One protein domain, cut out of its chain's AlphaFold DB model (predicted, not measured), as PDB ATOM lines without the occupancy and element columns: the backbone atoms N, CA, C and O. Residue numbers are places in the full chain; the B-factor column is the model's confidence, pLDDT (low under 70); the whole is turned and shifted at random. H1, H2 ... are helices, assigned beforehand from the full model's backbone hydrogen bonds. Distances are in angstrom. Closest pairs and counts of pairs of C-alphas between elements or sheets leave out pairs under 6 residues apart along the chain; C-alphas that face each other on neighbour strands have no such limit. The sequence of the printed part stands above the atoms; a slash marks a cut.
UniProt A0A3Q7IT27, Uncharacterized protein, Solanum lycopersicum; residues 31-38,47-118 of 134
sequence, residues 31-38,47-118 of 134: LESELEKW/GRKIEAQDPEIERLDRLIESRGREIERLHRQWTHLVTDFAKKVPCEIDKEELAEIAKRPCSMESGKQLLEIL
ATOM      1  N   LEU A  31      35.509  -3.711  40.127       72.19
ATOM      2  CA  LEU A  31      35.934  -3.719  38.727       72.19
ATOM      3  C   LEU A  31      36.957  -4.831  38.450       72.19
ATOM      4  O   LEU A  31      36.776  -5.613  37.523       72.19
ATOM      5  N   GLU A  32      37.998  -4.947  39.277       74.69
ATOM      6  CA  GLU A  32      39.009  -6.004  39.158       74.69
ATOM      7  C   GLU A  32      38.384  -7.408  39.246       74.69
ATOM      8  O   GLU A  32      38.724  -8.284  38.454       74.69
ATOM      9  N   SER A  33      37.427  -7.618  40.155       75.00
ATOM     10  CA  SER A  33      36.728  -8.899  40.330       75.00
ATOM     11  C   SER A  33      35.808  -9.241  39.156       75.00
ATOM     12  O   SER A  33      35.810 -10.376  38.680       75.00
ATOM     13  N   GLU A  34      35.036  -8.276  38.655       79.88
ATOM     14  CA  GLU A  34      34.155  -8.481  37.499       79.88
ATOM     15  C   GLU A  34      34.943  -8.781  36.224       79.88
ATOM     16  O   GLU A  34      34.532  -9.623  35.422       79.88
ATOM     17  N   LEU A  35      36.102  -8.145  36.056       78.50
ATOM     18  CA  LEU A  35      36.983  -8.391  34.920       78.50
ATOM     19  C   LEU A  35      37.700  -9.730  35.030       78.50
ATOM     20  O   LEU A  35      37.758 -10.454  34.040       78.50
ATOM     21  N   GLU A  36      38.169 -10.107  36.219       77.75
ATOM     22  CA  GLU A  36      38.754 -11.428  36.452       77.75
ATOM     23  C   GLU A  36      37.731 -12.538  36.172       77.75
ATOM     24  O   GLU A  36      38.003 -13.455  35.400       77.75
ATOM     25  N   LYS A  37      36.508 -12.431  36.710       78.56
ATOM     26  CA  LYS A  37      35.427 -13.389  36.416       78.56
ATOM     27  C   LYS A  37      35.132 -13.465  34.929       78.56
ATOM     28  O   LYS A  37      34.907 -14.552  34.400       78.56
ATOM     29  N   TRP A  38      35.080 -12.324  34.255       75.75
ATOM     30  CA  TRP A  38      34.831 -12.301  32.827       75.75
ATOM     31  C   TRP A  38      35.983 -12.951  32.046       75.75
ATOM     32  O   TRP A  38      35.696 -13.764  31.176       75.75
ATOM     33  N   GLY A  47      40.752 -23.539  19.578       52.22
ATOM     34  CA  GLY A  47      40.489 -24.197  18.314       52.22
ATOM     35  C   GLY A  47      40.400 -25.687  18.595       52.22
ATOM     36  O   GLY A  47      41.306 -26.268  19.194       52.22
ATOM     37  N   ARG A  48      39.270 -26.308  18.246       53.50
ATOM     38  CA  ARG A  48      39.216 -27.767  18.211       53.50
ATOM     39  C   ARG A  48      40.313 -28.168  17.245       53.50
ATOM     40  O   ARG A  48      40.144 -27.912  16.060       53.50
ATOM     41  N   LYS A  49      41.406 -28.729  17.765       55.34
ATOM     42  CA  LYS A  49      42.543 -29.195  16.977       55.34
ATOM     43  C   LYS A  49      42.000 -30.011  15.809       55.34
ATOM     44  O   LYS A  49      41.434 -31.087  16.021       55.34
ATOM     45  N   ILE A  50      42.075 -29.458  14.603       58.00
ATOM     46  CA  ILE A  50      41.629 -30.171  13.414       58.00
ATOM     47  C   ILE A  50      42.801 -31.080  13.065       58.00
ATOM     48  O   ILE A  50      43.837 -30.609  12.607       58.00
ATOM     49  N   GLU A  51      42.673 -32.385  13.314       58.69
ATOM     50  CA  GLU A  51      43.621 -33.363  12.772       58.69
ATOM     51  C   GLU A  51      43.426 -33.429  11.254       58.69
ATOM     52  O   GLU A  51      42.694 -34.261  10.721       58.69
ATOM     53  N   ALA A  52      44.025 -32.472  10.551       58.88
ATOM     54  CA  ALA A  52      44.010 -32.412   9.107       58.88
ATOM     55  C   ALA A  52      45.208 -33.184   8.547       58.88
ATOM     56  O   ALA A  52      46.344 -32.966   8.952       58.88
ATOM     57  N   GLN A  53      44.956 -34.066   7.578       63.91
ATOM     58  CA  GLN A  53      46.011 -34.727   6.794       63.91
ATOM     59  C   GLN A  53      46.652 -33.789   5.753       63.91
ATOM     60  O   GLN A  53      47.598 -34.180   5.074       63.91
ATOM     61  N   ASP A  54      46.134 -32.566   5.622       79.75
ATOM     62  CA  ASP A  54      46.612 -31.561   4.684       79.75
ATOM     63  C   ASP A  54      47.537 -30.552   5.403       79.75
ATOM     64  O   ASP A  54      47.097 -29.876   6.343       79.75
ATOM     65  N   PRO A  55      48.807 -30.418   4.975       77.31
ATOM     66  CA  PRO A  55      49.777 -29.523   5.604       77.31
ATOM     67  C   PRO A  55      49.402 -28.034   5.499       77.31
ATOM     68  O   PRO A  55      49.856 -27.227   6.315       77.31
ATOM     69  N   GLU A  56      48.576 -27.640   4.528       82.25
ATOM     70  CA  GLU A  56      48.076 -26.271   4.409       82.25
ATOM     71  C   GLU A  56      46.984 -25.988   5.446       82.25
ATOM     72  O   GLU A  56      46.990 -24.921   6.068       82.25
ATOM     73  N   ILE A  57      46.122 -26.968   5.731       79.19
ATOM     74  CA  ILE A  57      45.138 -26.869   6.818       79.19
ATOM     75  C   ILE A  57      45.847 -26.823   8.175       79.19
ATOM     76  O   ILE A  57      45.503 -25.986   9.005       79.19
ATOM     77  N   GLU A  58      46.884 -27.637   8.390       79.44
ATOM     78  CA  GLU A  58      47.666 -27.602   9.634       79.44
ATOM     79  C   GLU A  58      48.377 -26.250   9.828       79.44
ATOM     80  O   GLU A  58      48.428 -25.700  10.931       79.44
ATOM     81  N   ARG A  59      48.899 -25.660   8.745       82.44
ATOM     82  CA  ARG A  59      49.493 -24.318   8.783       82.44
ATOM     83  C   ARG A  59      48.455 -23.251   9.130       82.44
ATOM     84  O   ARG A  59      48.764 -22.349   9.914       82.44
ATOM     85  N   LEU A  60      47.261 -23.328   8.544       82.44
ATOM     86  CA  LEU A  60      46.165 -22.407   8.840       82.44
ATOM     87  C   LEU A  60      45.695 -22.554  10.291       82.44
ATOM     88  O   LEU A  60      45.520 -21.535  10.951       82.44
ATOM     89  N   ASP A  61      45.588 -23.775  10.815       80.69
ATOM     90  CA  ASP A  61      45.199 -24.034  12.207       80.69
ATOM     91  C   ASP A  61      46.192 -23.391  13.190       80.69
ATOM     92  O   ASP A  61      45.813 -22.597  14.053       80.69
ATOM     93  N   ARG A  62      47.501 -23.575  12.966       80.56
ATOM     94  CA  ARG A  62      48.550 -22.902  13.760       80.56
ATOM     95  C   ARG A  62      48.485 -21.376  13.660       80.56
ATOM     96  O   ARG A  62      48.786 -20.677  14.632       80.56
ATOM     97  N   LEU A  63      48.130 -20.837  12.490       84.38
ATOM     98  CA  LEU A  63      47.964 -19.397  12.300       84.38
ATOM     99  C   LEU A  63      46.749 -18.881  13.081       84.38
ATOM    100  O   LEU A  63      46.852 -17.846  13.737       84.38
ATOM    101  N   ILE A  64      45.630 -19.608  13.043       80.62
ATOM    102  CA  ILE A  64      44.413 -19.297  13.800       80.62
ATOM    103  C   ILE A  64      44.718 -19.312  15.298       80.62
ATOM    104  O   ILE A  64      44.417 -18.334  15.977       80.62
ATOM    105  N   GLU A  65      45.402 -20.340  15.804       80.94
ATOM    106  CA  GLU A  65      45.835 -20.392  17.203       80.94
ATOM    107  C   GLU A  65      46.744 -19.215  17.576       80.94
ATOM    108  O   GLU A  65      46.560 -18.571  18.611       80.94
ATOM    109  N   SER A  66      47.738 -18.909  16.736       80.25
ATOM    110  CA  SER A  66      48.649 -17.790  16.977       80.25
ATOM    111  C   SER A  66      47.909 -16.456  17.011       80.25
ATOM    112  O   SER A  66      48.246 -15.594  17.822       80.25
ATOM    113  N   ARG A  67      46.916 -16.266  16.138       81.12
ATOM    114  CA  ARG A  67      46.080 -15.063  16.120       81.12
ATOM    115  C   ARG A  67      45.121 -15.027  17.307       81.12
ATOM    116  O   ARG A  67      44.944 -13.957  17.872       81.12
ATOM    117  N   GLY A  68      44.578 -16.168  17.729       80.56
ATOM    118  CA  GLY A  68      43.751 -16.287  18.931       80.56
ATOM    119  C   GLY A  68      44.504 -15.859  20.190       80.56
ATOM    120  O   GLY A  68      44.016 -15.010  20.933       80.56
ATOM    121  N   ARG A  69      45.742 -16.343  20.367       80.38
ATOM    122  CA  ARG A  69      46.626 -15.922  21.471       80.38
ATOM    123  C   ARG A  69      46.952 -14.427  21.426       80.38
ATOM    124  O   ARG A  69      47.002 -13.775  22.464       80.38
ATOM    125  N   GLU A  70      47.157 -13.872  20.234       83.25
ATOM    126  CA  GLU A  70      47.413 -12.437  20.078       83.25
ATOM    127  C   GLU A  70      46.178 -11.587  20.417       83.25
ATOM    128  O   GLU A  70      46.300 -10.568  21.094       83.25
ATOM    129  N   ILE A  71      44.983 -12.026  20.015       80.50
ATOM    130  CA  ILE A  71      43.717 -11.382  20.387       80.50
ATOM    131  C   ILE A  71      43.531 -11.421  21.906       80.50
ATOM    132  O   ILE A  71      43.200 -10.395  22.497       80.50
ATOM    133  N   GLU A  72      43.799 -12.557  22.554       79.19
ATOM    134  CA  GLU A  72      43.764 -12.665  24.015       79.19
ATOM    135  C   GLU A  72      44.736 -11.690  24.683       79.19
ATOM    136  O   GLU A  72      44.362 -10.968  25.611       79.19
ATOM    137  N   ARG A  73      45.976 -11.626  24.186       82.38
ATOM    138  CA  ARG A  73      47.003 -10.712  24.692       82.38
ATOM    139  C   ARG A  73      46.550  -9.256  24.595       82.38
ATOM    140  O   ARG A  73      46.672  -8.520  25.573       82.38
ATOM    141  N   LEU A  74      46.016  -8.846  23.446       80.50
ATOM    142  CA  LEU A  74      45.502  -7.491  23.232       80.50
ATOM    143  C   LEU A  74      44.291  -7.193  24.122       80.50
ATOM    144  O   LEU A  74      44.191  -6.092  24.659       80.50
ATOM    145  N   HIS A  75      43.412  -8.172  24.342       80.88
ATOM    146  CA  HIS A  75      42.271  -8.006  25.238       80.88
ATOM    147  C   HIS A  75      42.721  -7.818  26.690       80.88
ATOM    148  O   HIS A  75      42.272  -6.890  27.353       80.88
ATOM    149  N   ARG A  76      43.689  -8.618  27.161       78.81
ATOM    150  CA  ARG A  76      44.317  -8.443  28.483       78.81
ATOM    151  C   ARG A  76      44.950  -7.067  28.641       78.81
ATOM    152  O   ARG A  76      44.776  -6.433  29.677       78.81
ATOM    153  N   GLN A  77      45.653  -6.588  27.615       82.75
ATOM    154  CA  GLN A  77      46.233  -5.244  27.624       82.75
ATOM    155  C   GLN A  77      45.157  -4.158  27.699       82.75
ATOM    156  O   GLN A  77      45.280  -3.248  28.513       82.75
ATOM    157  N   TRP A  78      44.090  -4.271  26.906       83.00
ATOM    158  CA  TRP A  78      42.953  -3.350  26.946       83.00
ATOM    159  C   TRP A  78      42.305  -3.298  28.327       83.00
ATOM    160  O   TRP A  78      42.183  -2.228  28.918       83.00
ATOM    161  N   THR A  79      41.954  -4.452  28.883       78.56
ATOM    162  CA  THR A  79      41.316  -4.529  30.194       78.56
ATOM    163  C   THR A  79      42.223  -3.995  31.300       78.56
ATOM    164  O   THR A  79      41.755  -3.283  32.190       78.56
ATOM    165  N   HIS A  80      43.531  -4.266  31.229       77.94
ATOM    166  CA  HIS A  80      44.503  -3.696  32.160       77.94
ATOM    167  C   HIS A  80      44.553  -2.168  32.058       77.94
ATOM    168  O   HIS A  80      44.487  -1.498  33.084       77.94
ATOM    169  N   LEU A  81      44.573  -1.613  30.841       78.81
ATOM    170  CA  LEU A  81      44.539  -0.165  30.626       78.81
ATOM    171  C   LEU A  81      43.265   0.466  31.194       78.81
ATOM    172  O   LEU A  81      43.367   1.463  31.903       78.81
ATOM    173  N   VAL A  82      42.086  -0.113  30.947       79.00
ATOM    174  CA  VAL A  82      40.823   0.406  31.504       79.00
ATOM    175  C   VAL A  82      40.809   0.312  33.033       79.00
ATOM    176  O   VAL A  82      40.333   1.228  33.697       79.00
ATOM    177  N   THR A  83      41.387  -0.743  33.612       72.94
ATOM    178  CA  THR A  83      41.474  -0.922  35.071       72.94
ATOM    179  C   THR A  83      42.443   0.068  35.718       72.94
ATOM    180  O   THR A  83      42.105   0.726  36.702       72.94
ATOM    181  N   ASP A  84      43.645   0.218  35.165       74.88
ATOM    182  CA  ASP A  84      44.641   1.187  35.632       74.88
ATOM    183  C   ASP A  84      44.142   2.617  35.489       74.88
ATOM    184  O   ASP A  84      44.416   3.483  36.321       74.88
ATOM    185  N   PHE A  85      43.372   2.859  34.440       73.31
ATOM    186  CA  PHE A  85      42.687   4.108  34.241       73.31
ATOM    187  C   PHE A  85      41.584   4.321  35.289       73.31
ATOM    188  O   PHE A  85      41.538   5.370  35.929       73.31
ATOM    189  N   ALA A  86      40.768   3.302  35.570       69.69
ATOM    190  CA  ALA A  86      39.746   3.349  36.610       69.69
ATOM    191  C   ALA A  86      40.319   3.635  38.012       69.69
ATOM    192  O   ALA A  86      39.623   4.221  38.840       69.69
ATOM    193  N   LYS A  87      41.580   3.277  38.279       67.88
ATOM    194  CA  LYS A  87      42.283   3.623  39.528       67.88
ATOM    195  C   LYS A  87      42.641   5.103  39.642       67.88
ATOM    196  O   LYS A  87      42.821   5.586  40.755       67.88
ATOM    197  N   LYS A  88      42.775   5.799  38.511       70.12
ATOM    198  CA  LYS A  88      43.185   7.210  38.428       70.12
ATOM    199  C   LYS A  88      42.005   8.175  38.338       70.12
ATOM    200  O   LYS A  88      42.207   9.376  38.484       70.12
ATOM    201  N   VAL A  89      40.799   7.669  38.085       65.94
ATOM    202  CA  VAL A  89      39.583   8.485  37.991       65.94
ATOM    203  C   VAL A  89      38.786   8.491  39.302       65.94
ATOM    204  O   VAL A  89      38.782   7.472  40.002       65.94
ATOM    205  N   PRO A  90      38.081   9.597  39.623       63.56
ATOM    206  CA  PRO A  90      37.231   9.728  40.796       63.56
ATOM    207  C   PRO A  90      36.232   8.583  40.954       63.56
ATOM    208  O   PRO A  90      35.806   7.941  39.990       63.56
ATOM    209  N   CYS A  91      35.811   8.376  42.199       61.16
ATOM    210  CA  CYS A  91      34.792   7.401  42.587       61.16
ATOM    211  C   CYS A  91      33.416   7.672  41.953       61.16
ATOM    212  O   CYS A  91      32.566   6.794  41.966       61.16
ATOM    213  N   GLU A  92      33.207   8.877  41.420       63.38
ATOM    214  CA  GLU A  92      31.975   9.337  40.767       63.38
ATOM    215  C   GLU A  92      31.737   8.692  39.397       63.38
ATOM    216  O   GLU A  92      30.624   8.765  38.877       63.38
ATOM    217  N   ILE A  93      32.767   8.077  38.803       68.62
ATOM    218  CA  ILE A  93      32.623   7.339  37.548       68.62
ATOM    219  C   ILE A  93      32.049   5.957  37.831       68.62
ATOM    220  O   ILE A  93      32.606   5.197  38.631       68.62
ATOM    221  N   ASP A  94      30.987   5.623  37.103       72.25
ATOM    222  CA  ASP A  94      30.342   4.321  37.154       72.25
ATOM    223  C   ASP A  94      31.330   3.204  36.758       72.25
ATOM    224  O   ASP A  94      31.763   3.075  35.607       72.25
ATOM    225  N   LYS A  95      31.733   2.399  37.749       72.44
ATOM    226  CA  LYS A  95      32.652   1.276  37.529       72.44
ATOM    227  C   LYS A  95      31.973   0.107  36.817       72.44
ATOM    228  O   LYS A  95      32.689  -0.689  36.216       72.44
ATOM    229  N   GLU A  96      30.645   0.000  36.852       73.88
ATOM    230  CA  GLU A  96      29.905  -0.986  36.060       73.88
ATOM    231  C   GLU A  96      29.994  -0.626  34.574       73.88
ATOM    232  O   GLU A  96      30.331  -1.478  33.751       73.88
ATOM    233  N   GLU A  97      29.823   0.653  34.231       78.00
ATOM    234  CA  GLU A  97      29.961   1.135  32.850       78.00
ATOM    235  C   GLU A  97      31.394   0.931  32.314       78.00
ATOM    236  O   GLU A  97      31.593   0.464  31.187       78.00
ATOM    237  N   LEU A  98      32.412   1.185  33.147       80.00
ATOM    238  CA  LEU A  98      33.812   0.893  32.812       80.00
ATOM    239  C   LEU A  98      34.088  -0.609  32.664       80.00
ATOM    240  O   LEU A  98      34.840  -0.998  31.766       80.00
ATOM    241  N   ALA A  99      33.485  -1.453  33.505       79.31
ATOM    242  CA  ALA A  99      33.606  -2.903  33.390       79.31
ATOM    243  C   ALA A  99      33.036  -3.387  32.052       79.31
ATOM    244  O   ALA A  99      33.691  -4.148  31.346       79.31
ATOM    245  N   GLU A 100      31.861  -2.901  31.654       83.12
ATOM    246  CA  GLU A 100      31.235  -3.273  30.382       83.12
ATOM    247  C   GLU A 100      32.052  -2.834  29.160       83.12
ATOM    248  O   GLU A 100      32.092  -3.548  28.157       83.12
ATOM    249  N   ILE A 101      32.761  -1.707  29.234       83.19
ATOM    250  CA  ILE A 101      33.694  -1.279  28.180       83.19
ATOM    251  C   ILE A 101      34.960  -2.141  28.161       83.19
ATOM    252  O   ILE A 101      35.446  -2.517  27.092       83.19
ATOM    253  N   ALA A 102      35.492  -2.487  29.330       81.19
ATOM    254  CA  ALA A 102      36.674  -3.333  29.464       81.19
ATOM    255  C   ALA A 102      36.451  -4.787  29.007       81.19
ATOM    256  O   ALA A 102      37.418  -5.448  28.628       81.19
ATOM    257  N   LYS A 103      35.196  -5.259  29.012       80.75
ATOM    258  CA  LYS A 103      34.762  -6.561  28.470       80.75
ATOM    259  C   LYS A 103      34.590  -6.561  26.940       80.75
ATOM    260  O   LYS A 103      34.399  -7.621  26.339       80.75
ATOM    261  N   ARG A 104      34.585  -5.389  26.290       81.69
ATOM    262  CA  ARG A 104      34.455  -5.274  24.826       81.69
ATOM    263  C   ARG A 104      35.817  -5.430  24.147       81.69
ATOM    264  O   ARG A 104      36.815  -4.960  24.691       81.69
ATOM    265  N   PRO A 105      35.860  -5.992  22.921       73.81
ATOM    266  CA  PRO A 105      37.084  -6.037  22.135       73.81
ATOM    267  C   PRO A 105      37.691  -4.642  21.988       73.81
ATOM    268  O   PRO A 105      36.972  -3.681  21.703       73.81
ATOM    269  N   CYS A 106      39.015  -4.560  22.118       75.19
ATOM    270  CA  CYS A 106      39.771  -3.331  21.910       75.19
ATOM    271  C   CYS A 106      39.517  -2.782  20.497       75.19
ATOM    272  O   CYS A 106      40.078  -3.267  19.514       75.19
ATOM    273  N   SER A 107      38.646  -1.782  20.395       76.19
ATOM    274  CA  SER A 107      38.214  -1.167  19.145       76.19
ATOM    275  C   SER A 107      38.167   0.354  19.273       76.19
ATOM    276  O   SER A 107      38.138   0.916  20.370       76.19
ATOM    277  N   MET A 108      38.107   1.041  18.132       75.62
ATOM    278  CA  MET A 108      37.900   2.493  18.111       75.62
ATOM    279  C   MET A 108      36.582   2.890  18.786       75.62
ATOM    280  O   MET A 108      36.502   3.948  19.399       75.62
ATOM    281  N   GLU A 109      35.559   2.041  18.702       78.19
ATOM    282  CA  GLU A 109      34.245   2.301  19.287       78.19
ATOM    283  C   GLU A 109      34.273   2.205  20.818       78.19
ATOM    284  O   GLU A 109      33.812   3.116  21.501       78.19
ATOM    285  N   SER A 110      34.904   1.163  21.372       75.62
ATOM    286  CA  SER A 110      35.107   1.048  22.823       75.62
ATOM    287  C   SER A 110      35.988   2.177  23.367       75.62
ATOM    288  O   SER A 110      35.730   2.689  24.454       75.62
ATOM    289  N   GLY A 111      36.988   2.619  22.594       76.25
ATOM    290  CA  GLY A 111      37.807   3.789  22.927       76.25
ATOM    291  C   GLY A 111      37.005   5.093  22.955       76.25
ATOM    292  O   GLY A 111      37.131   5.872  23.899       76.25
ATOM    293  N   LYS A 112      36.128   5.317  21.967       79.56
ATOM    294  CA  LYS A 112      35.219   6.476  21.941       79.56
ATOM    295  C   LYS A 112      34.258   6.467  23.124       79.56
ATOM    296  O   LYS A 112      34.094   7.496  23.762       79.56
ATOM    297  N   GLN A 113      33.671   5.319  23.448       79.69
ATOM    298  CA  GLN A 113      32.754   5.190  24.583       79.69
ATOM    299  C   GLN A 113      33.448   5.487  25.915       79.69
ATOM    300  O   GLN A 113      32.912   6.242  26.722       79.69
ATOM    301  N   LEU A 114      34.675   4.987  26.106       79.44
ATOM    302  CA  LEU A 114      35.489   5.326  27.276       79.44
ATOM    303  C   LEU A 114      35.731   6.839  27.362       79.44
ATOM    304  O   LEU A 114      35.597   7.438  28.426       79.44
ATOM    305  N   LEU A 115      36.049   7.471  26.230       76.50
ATOM    306  CA  LEU A 115      36.257   8.916  26.155       76.50
ATOM    307  C   LEU A 115      34.985   9.728  26.400       76.50
ATOM    308  O   LEU A 115      35.080  10.803  26.979       76.50
ATOM    309  N   GLU A 116      33.811   9.255  25.990       80.75
ATOM    310  CA  GLU A 116      32.546   9.946  26.259       80.75
ATOM    311  C   GLU A 116      32.183   9.911  27.747       80.75
ATOM    312  O   GLU A 116      31.843  10.955  28.311       80.75
ATOM    313  N   ILE A 117      32.360   8.764  28.418       76.88
ATOM    314  CA  ILE A 117      32.253   8.681  29.888       76.88
ATOM    315  C   ILE A 117      33.202   9.695  30.521       76.88
ATOM    316  O   ILE A 117      32.841  10.438  31.431       76.88
ATOM    317  N   LEU A 118      34.413   9.800  29.987       71.31
ATOM    318  CA  LEU A 118      35.391  10.723  30.525       71.31
ATOM    319  C   LEU A 118      35.071  12.181  30.304       71.31
ATOM    320  O   LEU A 118      35.194  12.959  31.236       71.31
TER     321      LEU A 118
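AT A GLANCE: This is residues 31 to 38 and 47 to 118 of the 134 residues of an uncharacterized protein of Solanum lycopersicum (UniProt A0A3Q7IT27). One long helix, H2, makes the long axis of a rod, and three short helices, H1, H3 and H4, form a row alongside its later part, with H3 in the middle of the row. The earlier part of H2 runs on well beyond this cluster, and residues 47 to 54 fold back beside its first turns. The printed part has 80 residues with four named helices, in the order H1, H2, H3, H4, and no named strand; its class is all helix. The whole is only just loose, close to extended, with a radius of gyration of the C-alphas of 17.1 A and spans of 57 by 25 by 15 A.

HOW THE PARTS SIT: Start at H2, residues 55 to 88, and look along residues 78 to 86, which alone touch H3, residues 95 to 102. Their closest C-alphas, those of Thr 79 and Ala 102, are 4.8 A apart. The two form a helical hairpin, at a shallow tilt of 27 degrees, opposite ways. On H2, residues 79 to 83 alone touch H1, residues 31 to 38, and only just, with 3 pairs of C-alphas within 8 A; the closest are those of Glu 32 and Thr 83, 7.0 A apart. H1 and H2 run opposite ways at a shallow tilt of 20 degrees. H1 also touches H3, at a steep tilt of 47 degrees, the same way; the C-alphas of Leu 31 and Ala 99 are their closest, at 5.9 A. H3 forms a second helical hairpin with H4, residues 108 to 118, at a shallow tilt of 19 degrees, opposite ways; their closest C-alphas, those of Ile 101 and Ser 110, are 6.0 A apart. H4 is apart from H1, and only just apart from H2, at 8.4 A. The helix packing is mostly aligned, with 3 of 4 touching pairs at a shallow tilt. In H1, H3 and H4 every O i to N i+4 pair is within hydrogen-bond range; in H2, 29 of 30 are.

IN THESE COORDINATES: Find C-alpha 55 at (49.777, -29.523, 5.604); from there H2 runs 49.7 A to C-alpha 88 at (43.185, 7.210, 38.428). H1 begins at C-alpha 31, (35.934, -3.719, 38.727), and its eight residues end at Trp 38. H3, also eight residues, runs from Lys 95 to Ala 102. H4 runs 15.1 A from Met 108 to C-alpha 118 at (35.391, 10.723, 30.525).

THE WHOLE: The two farthest C-alphas, those of Gln 53 and Glu 92, are 57.4 A apart. Residues 39 to 46 are not printed, and C-alphas 38 and 47 stand 19.6 A apart across this cut, which falls in the link from H1 to H2. Of the links printed whole, H2 to H3 is short and H3 to H4 tight. The model's mean pLDDT over the printed part is 75.5; residues 47 to 53, 86 to 87 and 89 to 93 are under 70.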